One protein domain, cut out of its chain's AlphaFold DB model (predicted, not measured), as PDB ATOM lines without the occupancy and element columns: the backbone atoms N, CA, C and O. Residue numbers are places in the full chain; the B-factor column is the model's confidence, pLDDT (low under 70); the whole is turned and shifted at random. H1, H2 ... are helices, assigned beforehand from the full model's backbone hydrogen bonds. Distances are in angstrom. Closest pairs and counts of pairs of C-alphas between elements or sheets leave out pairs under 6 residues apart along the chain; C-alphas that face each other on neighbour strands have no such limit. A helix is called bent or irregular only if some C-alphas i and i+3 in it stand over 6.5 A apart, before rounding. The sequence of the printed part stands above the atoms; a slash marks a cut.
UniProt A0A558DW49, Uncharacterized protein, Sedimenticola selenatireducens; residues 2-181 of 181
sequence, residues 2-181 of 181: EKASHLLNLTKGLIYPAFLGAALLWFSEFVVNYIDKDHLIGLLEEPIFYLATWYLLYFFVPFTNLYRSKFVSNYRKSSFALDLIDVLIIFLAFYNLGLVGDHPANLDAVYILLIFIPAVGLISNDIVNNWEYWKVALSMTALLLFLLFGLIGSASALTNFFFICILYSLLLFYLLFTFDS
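AT A GLANCE: This is residues 2 to 181 of the 181 residues of an uncharacterized protein of Sedimenticola selenatireducens (UniProt A0A558DW49). Six long helices stand side by side in a well-formed up-and-down bundle, each running against the one before it, in two rows: H1b, H3, H6 and H4, H5, H7. The bent first helix's free end, residues 2 to 7, sticks out at one end; little H2 lies at the other. The printed part has 180 residues with seven named helices, H1 to H7 in chain order, and no named strand: all helix. It is compact, with a radius of gyration of the C-alphas of 17.5 A, and only just flat, spanning 54 by 43 by 23 A.

IN THESE COORDINATES: H1, residues 2 to 35, was assigned as one helix by its hydrogen bonds but is bent, C-alphas 13 and 16 being 7.1 A apart. Its arms are H1a, residues 2 to 13, 17.2 A, from C-alpha 2 at (53.554, -38.792, 17.805), and H1b, residues 16 to 35, 28.0 A. H2 is residues 40 to 43, H3 47 to 68, 32.2 A, H4 77 to 96, 28.5 A, H5 107 to 128, 31.5 A, H6 131 to 152, 32.0 A, and H7 155 to 179, 36.5 A, ending at C-alpha 179 (28.933, -10.093, 4.717).

HOW THE PARTS SIT: H1b touches H3, closest C-alphas Tyr 16 and Phe 63, 6.3 A, at a shallow tilt of 26 degrees, opposite ways. H3 touches H6, closest C-alphas Pro 47 and Ile 152, 6.6 A. H4 and H5 form a helical hairpin, closest C-alphas Ala 93 and Val 110, 5.3 A. H5 touches H7 with residues 108 to 118 alone, closest C-alphas Ile 115 and Ile 164, 6.6 A. H1b and H7 are apart. Every O i to N i+4 pair is within hydrogen-bond range in H1a, H1b and H4; H3 has 17 of 18, H5 13 of 18, H6 17 of 18, H7 19 of 21, and H2 is too short for one.

THE WHOLE: The C-alphas farthest apart, of Glu 2 and Asp 38, are 55.9 A apart. The printed part has no cut and no long link. Its mean pLDDT is 72.3; 87 residues are under 70, among them 124 to 165.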
ATOM      1  N   GLU A   2      54.158 -38.463  19.115       58.59
ATOM      2  CA  GLU A   2      53.554 -38.792  17.805       58.59
ATOM      3  C   GLU A   2      52.281 -39.673  17.859       58.59
ATOM      4  O   GLU A   2      51.320 -39.455  17.124       58.59
ATOM      5  N   LYS A   3      52.206 -40.622  18.808       60.44
ATOM      6  CA  LYS A   3      50.999 -41.447  19.022       60.44
ATOM      7  C   LYS A   3      49.788 -40.641  19.509       60.44
ATOM      8  O   LYS A   3      48.662 -40.957  19.140       60.44
ATOM      9  N   ALA A   4      50.009 -39.598  20.315       60.72
ATOM     10  CA  ALA A   4      48.933 -38.769  20.858       60.72
ATOM     11  C   ALA A   4      48.329 -37.847  19.786       60.72
ATOM     12  O   ALA A   4      47.115 -37.663  19.746       60.72
ATOM     13  N   SER A   5      49.153 -37.318  18.874       65.62
ATOM     14  CA  SER A   5      48.668 -36.553  17.718       65.62
ATOM     15  C   SER A   5      47.919 -37.433  16.717       65.62
ATOM     16  O   SER A   5      46.911 -36.999  16.168       65.62
ATOM     17  N   HIS A   6      48.364 -38.678  16.522       69.44
ATOM     18  CA  HIS A   6      47.673 -39.637  15.664       69.44
ATOM     19  C   HIS A   6      46.296 -40.032  16.220       69.44
ATOM     20  O   HIS A   6      45.302 -39.958  15.502       69.44
ATOM     21  N   LEU A   7      46.218 -40.390  17.508       72.44
ATOM     22  CA  LEU A   7      44.949 -40.682  18.187       72.44
ATOM     23  C   LEU A   7      43.981 -39.502  18.111       72.44
ATOM     24  O   LEU A   7      42.825 -39.692  17.758       72.44
ATOM     25  N   LEU A   8      44.462 -38.282  18.363       69.62
ATOM     26  CA  LEU A   8      43.628 -37.087  18.270       69.62
ATOM     27  C   LEU A   8      43.052 -36.910  16.857       69.62
ATOM     28  O   LEU A   8      41.868 -36.632  16.718       69.62
ATOM     29  N   ASN A   9      43.859 -37.091  15.811       68.56
ATOM     30  CA  ASN A   9      43.396 -36.966  14.426       68.56
ATOM     31  C   ASN A   9      42.390 -38.055  14.030       68.56
ATOM     32  O   ASN A   9      41.441 -37.755  13.309       68.56
ATOM     33  N   LEU A  10      42.543 -39.277  14.549       73.31
ATOM     34  CA  LEU A  10      41.539 -40.329  14.390       73.31
ATOM     35  C   LEU A  10      40.224 -39.960  15.088       73.31
ATOM     36  O   LEU A  10      39.171 -40.014  14.461       73.31
ATOM     37  N   THR A  11      40.273 -39.531  16.353       74.62
ATOM     38  CA  THR A  11      39.070 -39.148  17.112       74.62
ATOM     39  C   THR A  11      38.302 -38.020  16.425       74.62
ATOM     40  O   THR A  11      37.080 -38.087  16.316       74.62
ATOM     41  N   LYS A  12      39.016 -37.018  15.899       69.69
ATOM     42  CA  LYS A  12      38.428 -35.899  15.147       69.69
ATOM     43  C   LYS A  12      37.618 -36.366  13.932       69.69
ATOM     44  O   LYS A  12      36.550 -35.828  13.677       69.69
ATOM     45  N   GLY A  13      38.099 -37.375  13.203       70.69
ATOM     46  CA  GLY A  13      37.403 -37.909  12.025       70.69
ATOM     47  C   GLY A  13      36.238 -38.854  12.345       70.69
ATOM     48  O   GLY A  13      35.368 -39.056  11.498       70.69
ATOM     49  N   LEU A  14      36.217 -39.429  13.551       78.12
ATOM     50  CA  LEU A  14      35.267 -40.476  13.938       78.12
ATOM     51  C   LEU A  14      34.082 -39.976  14.764       78.12
ATOM     52  O   LEU A  14      33.050 -40.640  14.777       78.12
ATOM     53  N   ILE A  15      34.197 -38.827  15.435       80.00
ATOM     54  CA  ILE A  15      33.159 -38.380  16.371       80.00
ATOM     55  C   ILE A  15      31.809 -38.122  15.690       80.00
ATOM     56  O   ILE A  15      30.791 -38.643  16.138       80.00
ATOM     57  N   TYR A  16      31.807 -37.408  14.562       75.19
ATOM     58  CA  TYR A  16      30.595 -37.138  13.792       75.19
ATOM     59  C   TYR A  16      29.935 -38.400  13.225       75.19
ATOM     60  O   TYR A  16      28.754 -38.597  13.495       75.19
ATOM     61  N   PRO A  17      30.626 -39.279  12.469       78.62
ATOM     62  CA  PRO A  17      29.979 -40.477  11.936       78.62
ATOM     63  C   PRO A  17      29.499 -41.425  13.040       78.62
ATOM     64  O   PRO A  17      28.425 -42.006  12.904       78.62
ATOM     65  N   ALA A  18      30.250 -41.562  14.139       85.12
ATOM     66  CA  ALA A  18      29.833 -42.399  15.262       85.12
ATOM     67  C   ALA A  18      28.563 -41.857  15.928       85.12
ATOM     68  O   ALA A  18      27.620 -42.610  16.166       85.12
ATOM     69  N   PHE A  19      28.516 -40.548  16.189       86.69
ATOM     70  CA  PHE A  19      27.360 -39.931  16.825       86.69
ATOM     71  C   PHE A  19      26.137 -39.887  15.903       86.69
ATOM     72  O   PHE A  19      25.040 -40.222  16.337       86.69
ATOM     73  N   LEU A  20      26.323 -39.564  14.619       85.44
ATOM     74  CA  LEU A  20      25.249 -39.608  13.627       85.44
ATOM     75  C   LEU A  20      24.660 -41.022  13.524       85.44
ATOM     76  O   LEU A  20      23.443 -41.172  13.494       85.44
ATOM     77  N   GLY A  21      25.508 -42.056  13.523       86.69
ATOM     78  CA  GLY A  21      25.064 -43.449  13.547       86.69
ATOM     79  C   GLY A  21      24.233 -43.785  14.788       86.69
ATOM     80  O   GLY A  21      23.172 -44.389  14.660       86.69
ATOM     81  N   ALA A  22      24.666 -43.350  15.974       90.56
ATOM     82  CA  ALA A  22      23.914 -43.548  17.215       90.56
ATOM     83  C   ALA A  22      22.561 -42.814  17.201       90.56
ATOM     84  O   ALA A  22      21.534 -43.415  17.503       90.56
ATOM     85  N   ALA A  23      22.545 -41.548  16.778       88.31
ATOM     86  CA  ALA A  23      21.327 -40.750  16.678       88.31
ATOM     87  C   ALA A  23      20.320 -41.347  15.683       88.31
ATOM     88  O   ALA A  23      19.124 -41.389  15.965       88.31
ATOM     89  N   LEU A  24      20.795 -41.862  14.543       90.56
ATOM     90  CA  LEU A  24      19.952 -42.572  13.579       90.56
ATOM     91  C   LEU A  24      19.349 -43.846  14.174       90.56
ATOM     92  O   LEU A  24      18.176 -44.114  13.930       90.56
ATOM     93  N   LEU A  25      20.116 -44.605  14.962       92.06
ATOM     94  CA  LEU A  25      19.608 -45.801  15.635       92.06
ATOM     95  C   LEU A  25      18.499 -45.447  16.631       92.06
ATOM     96  O   LEU A  25      17.400 -45.982  16.504       92.06
ATOM     97  N   TRP A  26      18.739 -44.493  17.534       92.94
ATOM     98  CA  TRP A  26      17.737 -44.038  18.508       92.94
ATOM     99  C   TRP A  26      16.464 -43.517  17.840       92.94
ATOM    100  O   TRP A  26      15.351 -43.850  18.241       92.94
ATOM    101  N   PHE A  27      16.615 -42.734  16.772       90.62
ATOM    102  CA  PHE A  27      15.472 -42.237  16.018       90.62
ATOM    103  C   PHE A  27      14.718 -43.359  15.294       90.62
ATOM    104  O   PHE A  27      13.490 -43.381  15.305       90.62
ATOM    105  N   SER A  28      15.432 -44.314  14.691       89.19
ATOM    106  CA  SER A  28      14.803 -45.448  14.007       89.19
ATOM    107  C   SER A  28      14.022 -46.344  14.967       89.19
ATOM    108  O   SER A  28      12.926 -46.779  14.627       89.19
ATOM    109  N   GLU A  29      14.539 -46.557  16.178       88.94
ATOM    110  CA  GLU A  29      13.859 -47.306  17.233       88.94
ATOM    111  C   GLU A  29      12.549 -46.620  17.636       88.94
ATOM    112  O   GLU A  29      11.501 -47.264  17.676       88.94
ATOM    113  N   PHE A  30      12.571 -45.298  17.831       87.25
ATOM    114  CA  PHE A  30      11.362 -44.508  18.073       87.25
ATOM    115  C   PHE A  30      10.337 -44.643  16.940       87.25
ATOM    116  O   PHE A  30       9.167 -44.910  17.205       87.25
ATOM    117  N   VAL A  31      10.774 -44.503  15.685       86.62
ATOM    118  CA  VAL A  31       9.890 -44.602  14.515       86.62
ATOM    119  C   VAL A  31       9.240 -45.986  14.434       86.62
ATOM    120  O   VAL A  31       8.028 -46.070  14.258       86.62
ATOM    121  N   VAL A  32      10.005 -47.065  14.607       85.94
ATOM    122  CA  VAL A  32       9.475 -48.440  14.578       85.94
ATOM    123  C   VAL A  32       8.466 -48.661  15.710       85.94
ATOM    124  O   VAL A  32       7.349 -49.104  15.450       85.94
ATOM    125  N   ASN A  33       8.801 -48.249  16.937       80.62
ATOM    126  CA  ASN A  33       7.924 -48.388  18.105       80.62
ATOM    127  C   ASN A  33       6.608 -47.592  17.990       80.62
ATOM    128  O   ASN A  33       5.626 -47.917  18.662       80.62
ATOM    129  N   TYR A  34       6.582 -46.538  17.171       74.50
ATOM    130  CA  TYR A  34       5.381 -45.750  16.888       74.50
ATOM    131  C   TYR A  34       4.582 -46.264  15.683       74.50
ATOM    132  O   TYR A  34       3.353 -46.190  15.701       74.50
ATOM    133  N   ILE A  35       5.241 -46.806  14.654       69.31
ATOM    134  CA  ILE A  35       4.571 -47.390  13.480       69.31
ATOM    135  C   ILE A  35       3.804 -48.664  13.858       69.31
ATOM    136  O   ILE A  35       2.695 -48.859  13.364       69.31
ATOM    137  N   ASP A  36       4.324 -49.466  14.793       62.81
ATOM    138  CA  ASP A  36       3.642 -50.666  15.307       62.81
ATOM    139  C   ASP A  36       2.324 -50.357  16.056       62.81
ATOM    140  O   ASP A  36       1.556 -51.267  16.360       62.81
ATOM    141  N   LYS A  37       2.014 -49.078  16.330       58.50
ATOM    142  CA  LYS A  37       0.762 -48.622  16.972       58.50
ATOM    143  C   LYS A  37      -0.331 -48.178  15.974       58.50
ATOM    144  O   LYS A  37      -1.228 -47.410  16.330       58.50
ATOM    145  N   ASP A  38      -0.276 -48.660  14.729       55.25
ATOM    146  CA  ASP A  38      -1.299 -48.514  13.670       55.25
ATOM    147  C   ASP A  38      -1.589 -47.089  13.148       55.25
ATOM    148  O   ASP A  38      -2.545 -46.888  12.398       55.25
ATOM    149  N   HIS A  39      -0.775 -46.077  13.465       61.78
ATOM    150  CA  HIS A  39      -1.040 -44.703  13.013       61.78
ATOM    151  C   HIS A  39       0.221 -44.005  12.491       61.78
ATOM    152  O   HIS A  39       0.832 -43.191  13.180       61.78
ATOM    153  N   LEU A  40       0.557 -44.234  11.215       66.75
ATOM    154  CA  LEU A  40       1.542 -43.413  10.488       66.75
ATOM    155  C   LEU A  40       1.169 -41.917  10.532       66.75
ATOM    156  O   LEU A  40       2.037 -41.059  10.619       66.75
ATOM    157  N   ILE A  41      -0.134 -41.618  10.517       65.56
ATOM    158  CA  ILE A  41      -0.670 -40.260  10.682       65.56
ATOM    159  C   ILE A  41      -0.395 -39.735  12.099       65.56
ATOM    160  O   ILE A  41       0.012 -38.592  12.240       65.56
ATOM    161  N   GLY A  42      -0.513 -40.582  13.125       67.81
ATOM    162  CA  GLY A  42      -0.210 -40.215  14.510       67.81
ATOM    163  C   GLY A  42       1.267 -39.878  14.718       67.81
ATOM    164  O   GLY A  42       1.574 -38.901  15.382       67.81
ATOM    165  N   LEU A  43       2.189 -40.602  14.072       72.44
ATOM    166  CA  LEU A  43       3.618 -40.252  14.082       72.44
ATOM    167  C   LEU A  43       3.879 -38.854  13.491       72.44
ATOM    168  O   LEU A  43       4.739 -38.125  13.979       72.44
ATOM    169  N   LEU A  44       3.139 -38.478  12.443       71.38
ATOM    170  CA  LEU A  44       3.223 -37.155  11.819       71.38
ATOM    171  C   LEU A  44       2.552 -36.054  12.653       71.38
ATOM    172  O   LEU A  44       2.673 -34.887  12.317       71.38
ATOM    173  N   GLU A  45       1.862 -36.388  13.736       72.31
ATOM    174  CA  GLU A  45       1.315 -35.413  14.683       72.31
ATOM    175  C   GLU A  45       2.206 -35.264  15.928       72.31
ATOM    176  O   GLU A  45       1.937 -34.420  16.779       72.31
ATOM    177  N   GLU A  46       3.295 -36.037  16.033       76.19
ATOM    178  CA  GLU A  46       4.176 -36.043  17.202       76.19
ATOM    179  C   GLU A  46       5.304 -35.000  17.086       76.19
ATOM    180  O   GLU A  46       6.157 -35.097  16.193       76.19
ATOM    181  N   PRO A  47       5.425 -34.041  18.031       76.69
ATOM    182  CA  PRO A  47       6.507 -33.050  18.031       76.69
ATOM    183  C   PRO A  47       7.894 -33.686  18.059       76.69
ATOM    184  O   PRO A  47       8.848 -33.150  17.490       76.69
ATOM    185  N   ILE A  48       7.997 -34.838  18.726       84.38
ATOM    186  CA  ILE A  48       9.237 -35.591  18.901       84.38
ATOM    187  C   ILE A  48       9.819 -35.979  17.541       84.38
ATOM    188  O   ILE A  48      11.013 -35.783  17.315       84.38
ATOM    189  N   PHE A  49       8.978 -36.455  16.616       82.88
ATOM    190  CA  PHE A  49       9.402 -36.873  15.280       82.88
ATOM    191  C   PHE A  49      10.078 -35.724  14.524       82.88
ATOM    192  O   PHE A  49      11.184 -35.868  13.994       82.88
ATOM    193  N   TYR A  50       9.437 -34.560  14.518       78.19
ATOM    194  CA  TYR A  50       9.929 -33.383  13.813       78.19
ATOM    195  C   TYR A  50      11.189 -32.787  14.447       78.19
ATOM    196  O   TYR A  50      12.128 -32.444  13.725       78.19
ATOM    197  N   LEU A  51      11.238 -32.686  15.778       80.75
ATOM    198  CA  LEU A  51      12.411 -32.174  16.493       80.75
ATOM    199  C   LEU A  51      13.616 -33.096  16.287       80.75
ATOM    200  O   LEU A  51      14.689 -32.624  15.914       80.75
ATOM    201  N   ALA A  52      13.442 -34.408  16.443       85.50
ATOM    202  CA  ALA A  52      14.506 -35.385  16.221       85.50
ATOM    203  C   ALA A  52      15.020 -35.363  14.774       85.50
ATOM    204  O   ALA A  52      16.230 -35.329  14.543       85.50
ATOM    205  N   THR A  53      14.105 -35.298  13.799       83.06
ATOM    206  CA  THR A  53      14.451 -35.158  12.376       83.06
ATOM    207  C   THR A  53      15.258 -33.887  12.130       83.06
ATOM    208  O   THR A  53      16.260 -33.922  11.418       83.06
ATOM    209  N   TRP A  54      14.865 -32.767  12.739       79.44
ATOM    210  CA  TRP A  54      15.597 -31.511  12.608       79.44
ATOM    211  C   TRP A  54      17.022 -31.627  13.146       79.44
ATOM    212  O   TRP A  54      17.961 -31.273  12.439       79.44
ATOM    213  N   TYR A  55      17.203 -32.173  14.350       81.06
ATOM    214  CA  TYR A  55      18.531 -32.350  14.936       81.06
ATOM    215  C   TYR A  55      19.417 -33.272  14.081       81.06
ATOM    216  O   TYR A  55      20.604 -32.993  13.914       81.06
ATOM    217  N   LEU A  56      18.851 -34.327  13.477       83.44
ATOM    218  CA  LEU A  56      19.571 -35.192  12.533       83.44
ATOM    219  C   LEU A  56      20.000 -34.444  11.273       83.44
ATOM    220  O   LEU A  56      21.156 -34.545  10.866       83.44
ATOM    221  N   LEU A  57      19.089 -33.684  10.660       77.44
ATOM    222  CA  LEU A  57      19.396 -32.888   9.472       77.44
ATOM    223  C   LEU A  57      20.442 -31.819   9.786       77.44
ATOM    224  O   LEU A  57      21.415 -31.683   9.046       77.44
ATOM    225  N   TYR A  58      20.284 -31.117  10.909       76.19
ATOM    226  CA  TYR A  58      21.248 -30.136  11.389       76.19
ATOM    227  C   TYR A  58      22.628 -30.763  11.572       76.19
ATOM    228  O   TYR A  58      23.604 -30.157  11.159       76.19
ATOM    229  N   PHE A  59      22.727 -31.980  12.114       76.00
ATOM    230  CA  PHE A  59      24.008 -32.662  12.323       76.00
ATOM    231  C   PHE A  59      24.613 -33.273  11.049       76.00
ATOM    232  O   PHE A  59      25.835 -33.395  10.916       76.00
ATOM    233  N   PHE A  60      23.774 -33.634  10.079       73.19
ATOM    234  CA  PHE A  60      24.202 -34.193   8.798       73.19
ATOM    235  C   PHE A  60      24.903 -33.156   7.910       73.19
ATOM    236  O   PHE A  60      25.888 -33.452   7.228       73.19
ATOM    237  N   VAL A  61      24.422 -31.917   7.928       68.12
ATOM    238  CA  VAL A  61      24.943 -30.815   7.107       68.12
ATOM    239  C   VAL A  61      26.430 -30.497   7.425       68.12
ATOM    240  O   VAL A  61      27.228 -30.482   6.480       68.12
ATOM    241  N   PRO A  62      26.886 -30.375   8.690       64.12
ATOM    242  CA  PRO A  62      28.303 -30.213   9.029       64.12
ATOM    243  C   PRO A  62      29.120 -31.459   8.695       64.12
ATOM    244  O   PRO A  62      30.217 -31.341   8.145       64.12
ATOM    245  N   PHE A  63      28.570 -32.654   8.939       67.81
ATOM    246  CA  PHE A  63      29.218 -33.920   8.590       67.81
ATOM    247  C   PHE A  63      29.571 -34.001   7.096       67.81
ATOM    248  O   PHE A  63      30.712 -34.312   6.745       67.81
ATOM    249  N   THR A  64      28.640 -33.663   6.199       66.62
ATOM    250  CA  THR A  64      28.913 -33.706   4.750       66.62
ATOM    251  C   THR A  64      30.010 -32.727   4.327       66.62
ATOM    252  O   THR A  64      30.840 -33.062   3.479       66.62
ATOM    253  N   ASN A  65      30.090 -31.550   4.948       61.91
ATOM    254  CA  ASN A  65      31.127 -30.560   4.650       61.91
ATOM    255  C   ASN A  65      32.498 -30.907   5.234       61.91
ATOM    256  O   ASN A  65      33.523 -30.668   4.580       61.91
ATOM    257  N   LEU A  66      32.531 -31.527   6.414       61.06
ATOM    258  CA  LEU A  66      33.753 -32.075   7.000       61.06
ATOM    259  C   LEU A  66      34.388 -33.131   6.093       61.06
ATOM    260  O   LEU A  66      35.605 -33.140   5.936       61.06
ATOM    261  N   TYR A  67      33.582 -33.972   5.444       58.69
ATOM    262  CA  TYR A  67      34.080 -34.998   4.522       58.69
ATOM    263  C   TYR A  67      34.408 -34.465   3.122       58.69
ATOM    264  O   TYR A  67      35.259 -35.026   2.429       58.69
ATOM    265  N   ARG A  68      33.762 -33.374   2.688       55.53
ATOM    266  CA  ARG A  68      34.010 -32.760   1.374       55.53
ATOM    267  C   ARG A  68      35.315 -31.971   1.332       55.53
ATOM    268  O   ARG A  68      35.976 -31.907   0.296       55.53
ATOM    269  N   SER A  69      35.688 -31.361   2.452       52.41
ATOM    270  CA  SER A  69      36.942 -30.633   2.585       52.41
ATOM    271  C   SER A  69      38.043 -31.593   3.058       52.41
ATOM    272  O   SER A  69      37.845 -32.382   3.972       52.41
ATOM    273  N   LYS A  70      39.221 -31.587   2.420       51.19
ATOM    274  CA  LYS A  70      40.372 -32.464   2.745       51.19
ATOM    275  C   LYS A  70      41.028 -32.084   4.093       51.19
ATOM    276  O   LYS A  70      42.222 -31.809   4.153       51.19
ATOM    277  N   PHE A  71      40.248 -31.993   5.169       50.34
ATOM    278  CA  PHE A  71      40.547 -31.151   6.331       50.34
ATOM    279  C   PHE A  71      41.314 -31.833   7.465       50.34
ATOM    280  O   PHE A  71      41.690 -31.154   8.420       50.34
ATOM    281  N   VAL A  72      41.612 -33.135   7.380       53.56
ATOM    282  CA  VAL A  72      42.297 -33.847   8.480       53.56
ATOM    283  C   VAL A  72      43.634 -33.176   8.849       53.56
ATOM    284  O   VAL A  72      44.016 -33.182  10.018       53.56
ATOM    285  N   SER A  73      44.309 -32.509   7.902       52.94
ATOM    286  CA  SER A  73      45.569 -31.800   8.165       52.94
ATOM    287  C   SER A  73      45.420 -30.403   8.794       52.94
ATOM    288  O   SER A  73      46.348 -29.964   9.465       52.94
ATOM    289  N   ASN A  74      44.279 -29.714   8.632       56.47
ATOM    290  CA  ASN A  74      44.070 -28.326   9.098       56.47
ATOM    291  C   ASN A  74      43.041 -28.193  10.233       56.47
ATOM    292  O   ASN A  74      42.719 -27.083  10.665       56.47
ATOM    293  N   TYR A  75      42.529 -29.311  10.738       63.78
ATOM    294  CA  TYR A  75      41.481 -29.322  11.745       63.78
ATOM    295  C   TYR A  75      42.007 -28.889  13.127       63.78
ATOM    296  O   TYR A  75      42.716 -29.632  13.828       63.78
ATOM    297  N   ARG A  76      41.678 -27.649  13.507       70.12
ATOM    298  CA  ARG A  76      42.159 -26.980  14.725       70.12
ATOM    299  C   ARG A  76      41.522 -27.580  15.982       70.12
ATOM    300  O   ARG A  76      40.438 -28.151  15.949       70.12
ATOM    301  N   LYS A  77      42.201 -27.431  17.125       73.94
ATOM    302  CA  LYS A  77      41.668 -27.859  18.434       73.94
ATOM    303  C   LYS A  77      40.389 -27.104  18.820       73.94
ATOM    304  O   LYS A  77      39.529 -27.691  19.457       73.94
ATOM    305  N   SER A  78      40.271 -25.833  18.430       71.94
ATOM    306  CA  SER A  78      39.074 -25.021  18.666       71.94
ATOM    307  C   SER A  78      37.861 -25.546  17.894       71.94
ATOM    308  O   SER A  78      36.801 -25.689  18.486       71.94
ATOM    309  N   SER A  79      38.036 -25.922  16.623       73.25
ATOM    310  CA  SER A  79      36.984 -26.557  15.817       73.25
ATOM    311  C   SER A  79      36.520 -27.876  16.440       73.25
ATOM    312  O   SER A  79      35.329 -28.092  16.593       73.25
ATOM    313  N   PHE A  80      37.459 -28.698  16.926       77.00
ATOM    314  CA  PHE A  80      37.117 -29.927  17.653       77.00
ATOM    315  C   PHE A  80      36.282 -29.680  18.918       77.00
ATOM    316  O   PHE A  80      35.380 -30.451  19.225       77.00
ATOM    317  N   ALA A  81      36.608 -28.635  19.681       79.81
ATOM    318  CA  ALA A  81      35.886 -28.312  20.906       79.81
ATOM    319  C   ALA A  81      34.449 -27.857  20.618       79.81
ATOM    320  O   ALA A  81      33.543 -28.242  21.348       79.81
ATOM    321  N   LEU A  82      34.239 -27.084  19.551       78.62
ATOM    322  CA  LEU A  82      32.899 -26.684  19.115       78.62
ATOM    323  C   LEU A  82      32.084 -27.877  18.627       78.62
ATOM    324  O   LEU A  82      30.951 -28.051  19.054       78.62
ATOM    325  N   ASP A  83      32.707 -28.758  17.851       78.12
ATOM    326  CA  ASP A  83      32.068 -29.980  17.371       78.12
ATOM    327  C   ASP A  83      31.657 -30.914  18.525       78.12
ATOM    328  O   ASP A  83      30.601 -31.543  18.489       78.12
ATOM    329  N   LEU A  84      32.458 -30.972  19.595       84.44
ATOM    330  CA  LEU A  84      32.082 -31.662  20.832       84.44
ATOM    331  C   LEU A  84      30.881 -31.012  21.525       84.44
ATOM    332  O   LEU A  84      30.035 -31.725  22.059       84.44
ATOM    333  N   ILE A  85      30.807 -29.680  21.539       85.88
ATOM    334  CA  ILE A  85      29.671 -28.952  22.113       85.88
ATOM    335  C   ILE A  85      28.402 -29.241  21.301       85.88
ATOM    336  O   ILE A  85      27.377 -29.542  21.908       85.88
ATOM    337  N   ASP A  86      28.474 -29.241  19.969       81.06
ATOM    338  CA  ASP A  86      27.337 -29.588  19.107       81.06
ATOM    339  C   ASP A  86      26.851 -31.017  19.366       81.06
ATOM    340  O   ASP A  86      25.664 -31.238  19.607       81.06
ATOM    341  N   VAL A  87      27.771 -31.985  19.424       87.19
ATOM    342  CA  VAL A  87      27.447 -33.376  19.789       87.19
ATOM    343  C   VAL A  87      26.754 -33.451  21.150       87.19
ATOM    344  O   VAL A  87      25.757 -34.157  21.293       87.19
ATOM    345  N   LEU A  88      27.244 -32.714  22.152       90.62
ATOM    346  CA  LEU A  88      26.646 -32.697  23.489       90.62
ATOM    347  C   LEU A  88      25.249 -32.069  23.492       90.62
ATOM    348  O   LEU A  88      24.353 -32.615  24.130       90.62
ATOM    349  N   ILE A  89      25.039 -30.962  22.777       88.94
ATOM    350  CA  ILE A  89      23.724 -30.314  22.659       88.94
ATOM    351  C   ILE A  89      22.718 -31.279  22.034       88.94
ATOM    352  O   ILE A  89      21.607 -31.425  22.542       88.94
ATOM    353  N   ILE A  90      23.109 -31.969  20.965       87.31
ATOM    354  CA  ILE A  90      22.225 -32.898  20.256       87.31
ATOM    355  C   ILE A  90      21.963 -34.141  21.097       87.31
ATOM    356  O   ILE A  90      20.827 -34.599  21.166       87.31
ATOM    357  N   PHE A  91      22.979 -34.661  21.787       91.50
ATOM    358  CA  PHE A  91      22.801 -35.766  22.724       91.50
ATOM    359  C   PHE A  91      21.798 -35.402  23.816       91.50
ATOM    360  O   PHE A  91      20.863 -36.157  24.069       91.50
ATOM    361  N   LEU A  92      21.953 -34.226  24.428       93.06
ATOM    362  CA  LEU A  92      21.021 -33.737  25.439       93.06
ATOM    363  C   LEU A  92      19.622 -33.527  24.862       93.06
ATOM    364  O   LEU A  92      18.649 -33.783  25.564       93.06
ATOM    365  N   ALA A  93      19.497 -33.101  23.606       91.06
ATOM    366  CA  ALA A  93      18.199 -32.966  22.959       91.06
ATOM    367  C   ALA A  93      17.532 -34.329  22.754       91.06
ATOM    368  O   ALA A  93      16.384 -34.503  23.137       91.06
ATOM    369  N   PHE A  94      18.264 -35.314  22.234       92.50
ATOM    370  CA  PHE A  94      17.783 -36.684  22.050       92.50
ATOM    371  C   PHE A  94      17.414 -37.355  23.371       92.50
ATOM    372  O   PHE A  94      16.370 -37.998  23.461       92.50
ATOM    373  N   TYR A  95      18.231 -37.147  24.404       93.62
ATOM    374  CA  TYR A  95      17.900 -37.536  25.765       93.62
ATOM    375  C   TYR A  95      16.586 -36.883  26.184       93.62
ATOM    376  O   TYR A  95      15.616 -37.589  26.376       93.62
ATOM    377  N   ASN A  96      16.474 -35.550  26.194       91.88
ATOM    378  CA  ASN A  96      15.241 -34.865  26.607       91.88
ATOM    379  C   ASN A  96      14.018 -35.177  25.729       91.88
ATOM    380  O   ASN A  96      12.900 -35.013  26.200       91.88
ATOM    381  N   LEU A  97      14.188 -35.655  24.496       90.38
ATOM    382  CA  LEU A  97      13.098 -36.160  23.655       90.38
ATOM    383  C   LEU A  97      12.603 -37.562  24.063       90.38
ATOM    384  O   LEU A  97      11.628 -38.036  23.491       90.38
ATOM    385  N   GLY A  98      13.247 -38.217  25.031       89.88
ATOM    386  CA  GLY A  98      12.955 -39.598  25.427       89.88
ATOM    387  C   GLY A  98      13.450 -40.630  24.411       89.88
ATOM    388  O   GLY A  98      12.969 -41.756  24.395       89.88
ATOM    389  N   LEU A  99      14.385 -40.251  23.528       90.50
ATOM    390  CA  LEU A  99      14.972 -41.155  22.528       90.50
ATOM    391  C   LEU A  99      16.185 -41.913  23.074       90.50
ATOM    392  O   LEU A  99      16.628 -42.890  22.478       90.50
ATOM    393  N   VAL A 100      16.750 -41.443  24.188       89.81
ATOM    394  CA  VAL A 100      17.898 -42.062  24.854       89.81
ATOM    395  C   VAL A 100      17.508 -42.401  26.284       89.81
ATOM    396  O   VAL A 100      17.592 -41.563  27.177       89.81
ATOM    397  N   GLY A 101      17.129 -43.660  26.496       82.88
ATOM    398  CA  GLY A 101      16.638 -44.150  27.783       82.88
ATOM    399  C   GLY A 101      15.118 -44.054  27.916       82.88
ATOM    400  O   GLY A 101      14.443 -43.452  27.091       82.88
ATOM    401  N   ASP A 102      14.583 -44.691  28.956       82.50
ATOM    402  CA  ASP A 102      13.140 -44.813  29.172       82.50
ATOM    403  C   ASP A 102      12.639 -43.717  30.121       82.50
ATOM    404  O   ASP A 102      12.666 -43.858  31.348       82.50
ATOM    405  N   HIS A 103      12.264 -42.573  29.553       87.69
ATOM    406  CA  HIS A 103      11.672 -41.464  30.292       87.69
ATOM    407  C   HIS A 103      10.805 -40.586  29.371       87.69
ATOM    408  O   HIS A 103      11.009 -40.566  28.156       87.69
ATOM    409  N   PRO A 104       9.840 -39.823  29.917       87.19
ATOM    410  CA  PRO A 104       8.985 -38.963  29.105       87.19
ATOM    411  C   PRO A 104       9.761 -37.795  28.482       87.19
ATOM    412  O   PRO A 104      10.749 -37.314  29.048       87.19
ATOM    413  N   ALA A 105       9.269 -37.312  27.339       88.25
ATOM    414  CA  ALA A 105       9.838 -36.163  26.648       88.25
ATOM    415  C   ALA A 105       9.638 -34.857  27.443       88.25
ATOM    416  O   ALA A 105       8.543 -34.548  27.913       88.25
ATOM    417  N   ASN A 106      10.700 -34.061  27.543       88.25
ATOM    418  CA  ASN A 106      10.728 -32.723  28.122       88.25
ATOM    419  C   ASN A 106      10.958 -31.687  27.012       88.25
ATOM    420  O   ASN A 106      12.091 -31.285  26.731       88.25
ATOM    421  N   LEU A 107       9.870 -31.260  26.368       82.31
ATOM    422  CA  LEU A 107       9.928 -30.352  25.218       82.31
ATOM    423  C   LEU A 107      10.495 -28.972  25.577       82.31
ATOM    424  O   LEU A 107      11.212 -28.392  24.766       82.31
ATOM    425  N   ASP A 108      10.256 -28.468  26.790       79.88
ATOM    426  CA  ASP A 108      10.793 -27.173  27.231       79.88
ATOM    427  C   ASP A 108      12.328 -27.180  27.245       79.88
ATOM    428  O   ASP A 108      12.965 -26.253  26.738       79.88
ATOM    429  N   ALA A 109      12.934 -28.256  27.756       85.44
ATOM    430  CA  ALA A 109      14.383 -28.426  27.727       85.44
ATOM    431  C   ALA A 109      14.920 -28.504  26.287       85.44
ATOM    432  O   ALA A 109      15.948 -27.900  25.981       85.44
ATOM    433  N   VAL A 110      14.206 -29.188  25.387       84.44
ATOM    434  CA  VAL A 110      14.578 -29.279  23.966       84.44
ATOM    435  C   VAL A 110      14.526 -27.904  23.295       84.44
ATOM    436  O   VAL A 110      15.477 -27.519  22.616       84.44
ATOM    437  N   TYR A 111      13.482 -27.108  23.543       77.31
ATOM    438  CA  TYR A 111      13.393 -25.744  23.014       77.31
ATOM    439  C   TYR A 111      14.515 -24.837  23.524       77.31
ATOM    440  O   TYR A 111      15.059 -24.050  22.752       77.31
ATOM    441  N   ILE A 112      14.914 -24.966  24.791       80.62
ATOM    442  CA  ILE A 112      16.065 -24.226  25.332       80.62
ATOM    443  C   ILE A 112      17.355 -24.618  24.598       80.62
ATOM    444  O   ILE A 112      18.153 -23.748  24.249       80.62
ATOM    445  N   LEU A 113      17.558 -25.905  24.308       83.44
ATOM    446  CA  LEU A 113      18.739 -26.385  23.581       83.44
ATOM    447  C   LEU A 113      18.822 -25.828  22.149       83.44
ATOM    448  O   LEU A 113      19.922 -25.560  21.665       83.44
ATOM    449  N   LEU A 114      17.685 -25.563  21.495       75.44
ATOM    450  CA  LEU A 114      17.638 -24.921  20.171       75.44
ATOM    451  C   LEU A 114      18.201 -23.489  20.154       75.44
ATOM    452  O   LEU A 114      18.627 -23.017  19.098       75.44
ATOM    453  N   ILE A 115      18.238 -22.802  21.303       73.88
ATOM    454  CA  ILE A 115      18.809 -21.450  21.436       73.88
ATOM    455  C   ILE A 115      20.340 -21.483  21.355       73.88
ATOM    456  O   ILE A 115      20.958 -20.524  20.890       73.88
ATOM    457  N   PHE A 116      20.971 -22.579  21.779       77.56
ATOM    458  CA  PHE A 116      22.433 -22.687  21.797       77.56
ATOM    459  C   PHE A 116      23.027 -22.994  20.424       77.56
ATOM    460  O   PHE A 116      24.139 -22.563  20.131       77.56
ATOM    461  N   ILE A 117      22.275 -23.664  19.557       75.12
ATOM    462  CA  ILE A 117      22.707 -24.021  18.202       75.12
ATOM    463  C   ILE A 117      23.142 -22.822  17.335       75.12
ATOM    464  O   ILE A 117      24.237 -22.869  16.769       75.12
ATOM    465  N   PRO A 118      22.386 -21.712  17.239       67.50
ATOM    466  CA  PRO A 118      22.835 -20.550  16.478       67.50
ATOM    467  C   PRO A 118      24.040 -19.873  17.146       67.50
ATOM    468  O   PRO A 118      24.883 -19.316  16.448       67.50
ATOM    469  N   ALA A 119      24.168 -19.946  18.477       71.94
ATOM    470  CA  ALA A 119      25.290 -19.359  19.206       71.94
ATOM    471  C   ALA A 119      26.605 -20.119  18.961       71.94
ATOM    472  O   ALA A 119      27.603 -19.502  18.583       71.94
ATOM    473  N   VAL A 120      26.606 -21.450  19.114       72.12
ATOM    474  CA  VAL A 120      27.760 -22.309  18.770       72.12
ATOM    475  C   VAL A 120      28.111 -22.138  17.300       72.12
ATOM    476  O   VAL A 120      29.279 -22.019  16.925       72.12
ATOM    477  N   GLY A 121      27.077 -22.001  16.485       68.75
ATOM    478  CA  GLY A 121      27.192 -21.734  15.082       68.75
ATOM    479  C   GLY A 121      27.926 -20.478  14.670       68.75
ATOM    480  O   GLY A 121      28.852 -20.543  13.863       68.75
ATOM    481  N   LEU A 122      27.546 -19.337  15.244       67.88
ATOM    482  CA  LEU A 122      28.232 -18.067  15.022       67.88
ATOM    483  C   LEU A 122      29.710 -18.156  15.404       67.88
ATOM    484  O   LEU A 122      30.563 -17.705  14.643       67.88
ATOM    485  N   ILE A 123      30.018 -18.787  16.542       70.06
ATOM    486  CA  ILE A 123      31.399 -18.966  17.009       70.06
ATOM    487  C   ILE A 123      32.174 -19.874  16.045       70.06
ATOM    488  O   ILE A 123      33.316 -19.582  15.686       70.06
ATOM    489  N   SER A 124      31.557 -20.962  15.574       67.38
ATOM    490  CA  SER A 124      32.167 -21.833  14.568       67.38
ATOM    491  C   SER A 124      32.408 -21.102  13.255       67.38
ATOM    492  O   SER A 124      33.415 -21.353  12.592       67.38
ATOM    493  N   ASN A 125      31.507 -20.206  12.864       64.88
ATOM    494  CA  ASN A 125      31.614 -19.472  11.615       64.88
ATOM    495  C   ASN A 125      32.719 -18.410  11.657       64.88
ATOM    496  O   ASN A 125      33.488 -18.315  10.707       64.88
ATOM    497  N   ASP A 126      32.876 -17.699  12.775       65.62
ATOM    498  CA  ASP A 126      33.994 -16.770  12.994       65.62
ATOM    499  C   ASP A 126      35.359 -17.485  12.909       65.62
ATOM    500  O   ASP A 126      36.338 -16.974  12.368       65.62
ATOM    501  N   ILE A 127      35.416 -18.738  13.369       62.59
ATOM    502  CA  ILE A 127      36.654 -19.528  13.394       62.59
ATOM    503  C   ILE A 127      36.965 -20.201  12.047       62.59
ATOM    504  O   ILE A 127      38.143 -20.387  11.718       62.59
ATOM    505  N   VAL A 128      35.943 -20.614  11.290       61.94
ATOM    506  CA  VAL A 128      36.080 -21.447  10.074       61.94
ATOM    507  C   VAL A 128      35.811 -20.662   8.780       61.94
ATOM    508  O   VAL A 128      36.236 -21.094   7.710       61.94
ATOM    509  N   ASN A 129      35.204 -19.476   8.877       64.19
ATOM    510  CA  ASN A 129      34.953 -18.519   7.797       64.19
ATOM    511  C   ASN A 129      34.109 -19.097   6.641       64.19
ATOM    512  O   ASN A 129      34.456 -18.958   5.467       64.19
ATOM    513  N   ASN A 130      33.015 -19.794   6.968       64.12
ATOM    514  CA  ASN A 130      32.196 -20.547   6.010       64.12
ATOM    515  C   ASN A 130      30.730 -20.069   6.030       64.12
ATOM    516  O   ASN A 130      29.814 -20.787   6.435       64.12
ATOM    517  N   TRP A 131      30.530 -18.819   5.606       63.38
ATOM    518  CA  TRP A 131      29.281 -18.066   5.766       63.38
ATOM    519  C   TRP A 131      28.096 -18.605   4.952       63.38
ATOM    520  O   TRP A 131      26.968 -18.608   5.443       63.38
ATOM    521  N   GLU A 132      28.341 -19.131   3.751       62.62
ATOM    522  CA  GLU A 132      27.294 -19.674   2.867       62.62
ATOM    523  C   GLU A 132      26.599 -20.906   3.459       62.62
ATOM    524  O   GLU A 132      25.383 -21.075   3.364       62.62
ATOM    525  N   TYR A 133      27.363 -21.741   4.159       62.56
ATOM    526  CA  TYR A 133      26.843 -22.892   4.889       62.56
ATOM    527  C   TYR A 133      25.884 -22.482   6.018       62.56
ATOM    528  O   TYR A 133      24.834 -23.100   6.215       62.56
ATOM    529  N   TRP A 134      26.227 -21.409   6.730       64.56
ATOM    530  CA  TRP A 134      25.441 -20.903   7.852       64.56
ATOM    531  C   TRP A 134      24.119 -20.280   7.419       64.56
ATOM    532  O   TRP A 134      23.106 -20.489   8.089       64.56
ATOM    533  N   LYS A 135      24.100 -19.595   6.270       65.38
ATOM    534  CA  LYS A 135      22.862 -19.095   5.656       65.38
ATOM    535  C   LYS A 135      21.877 -20.257   5.432       65.38
ATOM    536  O   LYS A 135      20.744 -20.189   5.899       65.38
ATOM    537  N   VAL A 136      22.327 -21.365   4.832       64.38
ATOM    538  CA  VAL A 136      21.481 -22.548   4.568       64.38
ATOM    539  C   VAL A 136      20.988 -23.212   5.860       64.38
ATOM    540  O   VAL A 136      19.792 -23.476   5.987       64.38
ATOM    541  N   ALA A 137      21.873 -23.451   6.834       66.56
ATOM    542  CA  ALA A 137      21.507 -24.090   8.101       66.56
ATOM    543  C   ALA A 137      20.472 -23.268   8.893       66.56
ATOM    544  O   ALA A 137      19.489 -23.820   9.397       66.56
ATOM    545  N   LEU A 138      20.637 -21.942   8.951       66.81
ATOM    546  CA  LEU A 138      19.683 -21.041   9.603       66.81
ATOM    547  C   LEU A 138      18.350 -20.970   8.855       66.81
ATOM    548  O   LEU A 138      17.302 -21.025   9.495       66.81
ATOM    549  N   SER A 139      18.365 -20.896   7.520       64.38
ATOM    550  CA  SER A 139      17.137 -20.875   6.716       64.38
ATOM    551  C   SER A 139      16.336 -22.171   6.846       64.38
ATOM    552  O   SER A 139      15.119 -22.116   7.013       64.38
ATOM    553  N   MET A 140      16.997 -23.334   6.836       63.38
ATOM    554  CA  MET A 140      16.324 -24.620   7.067       63.38
ATOM    555  C   MET A 140      15.757 -24.715   8.483       63.38
ATOM    556  O   MET A 140      14.651 -25.218   8.665       63.38
ATOM    557  N   THR A 141      16.475 -24.187   9.476       69.25
ATOM    558  CA  THR A 141      16.004 -24.150  10.864       69.25
ATOM    559  C   THR A 141      14.779 -23.265  11.028       69.25
ATOM    560  O   THR A 141      13.791 -23.705  11.606       69.25
ATOM    561  N   ALA A 142      14.794 -22.058  10.463       65.50
ATOM    562  CA  ALA A 142      13.651 -21.153  10.495       65.50
ATOM    563  C   ALA A 142      12.418 -21.750   9.787       65.50
ATOM    564  O   ALA A 142      11.312 -21.677  10.320       65.50
ATOM    565  N   LEU A 143      12.607 -22.388   8.624       65.25
ATOM    566  CA  LEU A 143      11.530 -23.033   7.866       65.25
ATOM    567  C   LEU A 143      10.908 -24.210   8.631       65.25
ATOM    568  O   LEU A 143       9.688 -24.323   8.705       65.25
ATOM    569  N   LEU A 144      11.728 -25.088   9.208       65.31
ATOM    570  CA  LEU A 144      11.242 -26.261   9.936       65.31
ATOM    571  C   LEU A 144      10.596 -25.887  11.267       65.31
ATOM    572  O   LEU A 144       9.566 -26.459  11.604       65.31
ATOM    573  N   LEU A 145      11.133 -24.891  11.975       65.31
ATOM    574  CA  LEU A 145      10.488 -24.302  13.149       65.31
ATOM    575  C   LEU A 145       9.101 -23.748  12.795       65.31
ATOM    576  O   LEU A 145       8.134 -24.022  13.503       65.31
ATOM    577  N   PHE A 146       8.978 -23.038  11.672       64.19
ATOM    578  CA  PHE A 146       7.692 -22.539  11.182       64.19
ATOM    579  C   PHE A 146       6.688 -23.672  10.897       64.19
ATOM    580  O   PHE A 146       5.523 -23.571  11.282       64.19
ATOM    581  N   LEU A 147       7.137 -24.775  10.287       58.41
ATOM    582  CA  LEU A 147       6.298 -25.951  10.011       58.41
ATOM    583  C   LEU A 147       5.889 -26.704  11.292       58.41
ATOM    584  O   LEU A 147       4.734 -27.096  11.425       58.41
ATOM    585  N   LEU A 148       6.809 -26.848  12.251       60.53
ATOM    586  CA  LEU A 148       6.585 -27.431  13.582       60.53
ATOM    587  C   LEU A 148       5.535 -26.656  14.393       60.53
ATOM    588  O   LEU A 148       4.707 -27.244  15.088       60.53
ATOM    589  N   PHE A 149       5.558 -25.326  14.296       59.44
ATOM    590  CA  PHE A 149       4.649 -24.447  15.028       59.44
ATOM    591  C   PHE A 149       3.218 -24.463  14.484       59.44
ATOM    592  O   PHE A 149       2.271 -24.365  15.260       59.44
ATOM    593  N   GLY A 150       3.050 -24.633  13.168       54.34
ATOM    594  CA  GLY A 150       1.730 -24.717  12.539       54.34
ATOM    595  C   GLY A 150       0.902 -25.931  12.972       54.34
ATOM    596  O   GLY A 150      -0.303 -25.945  12.739       54.34
ATOM    597  N   LEU A 151       1.534 -26.930  13.597       52.72
ATOM    598  CA  LEU A 151       0.916 -28.223  13.866       52.72
ATOM    599  C   LEU A 151       0.691 -28.511  15.366       52.72
ATOM    600  O   LEU A 151      -0.275 -29.201  15.673       52.72
ATOM    601  N   ILE A 152       1.536 -28.030  16.308       56.78
ATOM    602  CA  ILE A 152       1.572 -28.638  17.669       56.78
ATOM    603  C   ILE A 152       1.940 -27.694  18.850       56.78
ATOM    604  O   ILE A 152       2.413 -28.136  19.897       56.78
ATOM    605  N   GLY A 153       1.755 -26.375  18.745       53.50
ATOM    606  CA  GLY A 153       2.192 -25.438  19.800       53.50
ATOM    607  C   GLY A 153       1.296 -25.366  21.054       53.50
ATOM    608  O   GLY A 153       0.150 -24.930  20.972       53.50
ATOM    609  N   SER A 154       1.840 -25.677  22.240       54.84
ATOM    610  CA  SER A 154       1.271 -25.254  23.536       54.84
ATOM    611  C   SER A 154       1.538 -23.759  23.801       54.84
ATOM    612  O   SER A 154       2.458 -23.168  23.230       54.84
ATOM    613  N   ALA A 155       0.767 -23.118  24.688       55.88
ATOM    614  CA  ALA A 155       0.903 -21.680  24.963       55.88
ATOM    615  C   ALA A 155       2.291 -21.265  25.508       55.88
ATOM    616  O   ALA A 155       2.742 -20.157  25.227       55.88
ATOM    617  N   SER A 156       2.990 -22.141  26.248       53.94
ATOM    618  CA  SER A 156       4.361 -21.896  26.735       53.94
ATOM    619  C   SER A 156       5.416 -22.091  25.643       53.94
ATOM    620  O   SER A 156       6.345 -21.288  25.530       53.94
ATOM    621  N   ALA A 157       5.236 -23.098  24.780       56.47
ATOM    622  CA  ALA A 157       6.066 -23.292  23.593       56.47
ATOM    623  C   ALA A 157       5.979 -22.081  22.649       56.47
ATOM    624  O   ALA A 157       6.962 -21.737  22.001       56.47
ATOM    625  N   LEU A 158       4.842 -21.378  22.642       59.81
ATOM    626  CA  LEU A 158       4.594 -20.174  21.849       59.81
ATOM    627  C   LEU A 158       5.560 -19.028  22.185       59.81
ATOM    628  O   LEU A 158       6.130 -18.415  21.284       59.81
ATOM    629  N   THR A 159       5.788 -18.746  23.470       63.12
ATOM    630  CA  THR A 159       6.691 -17.663  23.896       63.12
ATOM    631  C   THR A 159       8.148 -17.976  23.558       63.12
ATOM    632  O   THR A 159       8.845 -17.127  22.999       63.12
ATOM    633  N   ASN A 160       8.588 -19.207  23.833       60.34
ATOM    634  CA  ASN A 160       9.938 -19.662  23.492       60.34
ATOM    635  C   ASN A 160      10.149 -19.677  21.975       60.34
ATOM    636  O   ASN A 160      11.187 -19.232  21.488       60.34
ATOM    637  N   PHE A 161       9.138 -20.099  21.220       62.72
ATOM    638  CA  PHE A 161       9.147 -20.087  19.765       62.72
ATOM    639  C   PHE A 161       9.292 -18.676  19.190       62.72
ATOM    640  O   PHE A 161      10.177 -18.448  18.370       62.72
ATOM    641  N   PHE A 162       8.489 -17.708  19.646       66.00
ATOM    642  CA  PHE A 162       8.609 -16.319  19.191       66.00
ATOM    643  C   PHE A 162       9.994 -15.748  19.476       66.00
ATOM    644  O   PHE A 162      10.578 -15.095  18.610       66.00
ATOM    645  N   PHE A 163      10.546 -16.029  20.657       67.38
ATOM    646  CA  PHE A 163      11.898 -15.606  20.998       67.38
ATOM    647  C   PHE A 163      12.942 -16.223  20.055       67.38
ATOM    648  O   PHE A 163      13.794 -15.502  19.536       67.38
ATOM    649  N   ILE A 164      12.835 -17.524  19.760       67.00
ATOM    650  CA  ILE A 164      13.719 -18.227  18.818       67.00
ATOM    651  C   ILE A 164      13.574 -17.653  17.404       67.00
ATOM    652  O   ILE A 164      14.579 -17.334  16.776       67.00
ATOM    653  N   CYS A 165      12.357 -17.451  16.898       68.19
ATOM    654  CA  CYS A 165      12.138 -16.875  15.572       68.19
ATOM    655  C   CYS A 165      12.716 -15.463  15.455       68.19
ATOM    656  O   CYS A 165      13.374 -15.162  14.460       68.19
ATOM    657  N   ILE A 166      12.513 -14.611  16.465       71.94
ATOM    658  CA  ILE A 166      13.105 -13.268  16.513       71.94
ATOM    659  C   ILE A 166      14.631 -13.373  16.493       71.94
ATOM    660  O   ILE A 166      15.269 -12.728  15.666       71.94
ATOM    661  N   LEU A 167      15.215 -14.224  17.338       72.88
ATOM    662  CA  LEU A 167      16.662 -14.422  17.412       72.88
ATOM    663  C   LEU A 167      17.244 -14.885  16.068       72.88
ATOM    664  O   LEU A 167      18.203 -14.292  15.581       72.88
ATOM    665  N   TYR A 168      16.647 -15.901  15.442       67.06
ATOM    666  CA  TYR A 168      17.094 -16.434  14.150       67.06
ATOM    667  C   TYR A 168      16.908 -15.427  13.014       67.06
ATOM    668  O   TYR A 168      17.767 -15.336  12.141       67.06
ATOM    669  N   SER A 169      15.827 -14.644  13.033       69.25
ATOM    670  CA  SER A 169      15.578 -13.593  12.038       69.25
ATOM    671  C   SER A 169      16.589 -12.457  12.171       69.25
ATOM    672  O   SER A 169      17.119 -11.989  11.167       69.25
ATOM    673  N   LEU A 170      16.908 -12.051  13.404       73.81
ATOM    674  CA  LEU A 170      17.957 -11.072  13.694       73.81
ATOM    675  C   LEU A 170      19.337 -11.585  13.270       73.81
ATOM    676  O   LEU A 170      20.102 -10.832  12.672       73.81
ATOM    677  N   LEU A 171      19.636 -12.864  13.521       68.50
ATOM    678  CA  LEU A 171      20.873 -13.504  13.071       68.50
ATOM    679  C   LEU A 171      20.969 -13.515  11.542       68.50
ATOM    680  O   LEU A 171      21.976 -13.091  10.990       68.50
ATOM    681  N   LEU A 172      19.923 -13.979  10.853       67.81
ATOM    682  CA  LEU A 172      19.875 -14.024   9.390       67.81
ATOM    683  C   LEU A 172      20.023 -12.628   8.789       67.81
ATOM    684  O   LEU A 172      20.794 -12.450   7.851       67.81
ATOM    685  N   PHE A 173      19.336 -11.636   9.357       73.12
ATOM    686  CA  PHE A 173      19.473 -10.241   8.954       73.12
ATOM    687  C   PHE A 173      20.917  -9.754   9.134       73.12
ATOM    688  O   PHE A 173      21.524  -9.269   8.187       73.12
ATOM    689  N   TYR A 174      21.518  -9.953  10.310       70.06
ATOM    690  CA  TYR A 174      22.914  -9.579  10.549       70.06
ATOM    691  C   TYR A 174      23.870 -10.221   9.531       70.06
ATOM    692  O   TYR A 174      24.729  -9.539   8.974       70.06
ATOM    693  N   LEU A 175      23.690 -11.510   9.241       65.19
ATOM    694  CA  LEU A 175      24.556 -12.263   8.334       65.19
ATOM    695  C   LEU A 175      24.412 -11.841   6.868       65.19
ATOM    696  O   LEU A 175      25.419 -11.749   6.172       65.19
ATOM    697  N   LEU A 176      23.189 -11.574   6.403       66.06
ATOM    698  CA  LEU A 176      22.939 -11.116   5.032       66.06
ATOM    699  C   LEU A 176      23.481  -9.701   4.796       66.06
ATOM    700  O   LEU A 176      24.029  -9.428   3.739       66.06
ATOM    701  N   PHE A 177      23.368  -8.805   5.777       66.12
ATOM    702  CA  PHE A 177      23.727  -7.394   5.586       66.12
ATOM    703  C   PHE A 177      25.171  -7.039   5.963       66.12
ATOM    704  O   PHE A 177      25.648  -5.989   5.545       66.12
ATOM    705  N   THR A 178      25.873  -7.880   6.730       63.66
ATOM    706  CA  THR A 178      27.265  -7.607   7.148       63.66
ATOM    707  C   THR A 178      28.304  -8.230   6.213       63.66
ATOM    708  O   THR A 178      29.422  -7.731   6.137       63.66
ATOM    709  N   PHE A 179      27.966  -9.318   5.510       54.50
ATOM    710  CA  PHE A 179      28.933 -10.093   4.717       54.50
ATOM    711  C   PHE A 179      28.708 -10.045   3.198       54.50
ATOM    712  O   PHE A 179      29.533 -10.583   2.465       54.50
ATOM    713  N   ASP A 180      27.649  -9.377   2.727       52.00
ATOM    714  CA  ASP A 180      27.423  -9.098   1.298       52.00
ATOM    715  C   ASP A 180      27.879  -7.663   0.888       52.00
ATOM    716  O   ASP A 180      27.565  -7.207  -0.213       52.00
ATOM    717  N   SER A 181      28.626  -6.950   1.752       42.81
ATOM    718  CA  SER A 181      29.244  -5.623   1.507       42.81
ATOM    719  C   SER A 181      30.765  -5.693   1.411       42.81
ATOM    720  O   SER A 181      31.336  -5.029   0.518       42.81
TER     721      SER A 181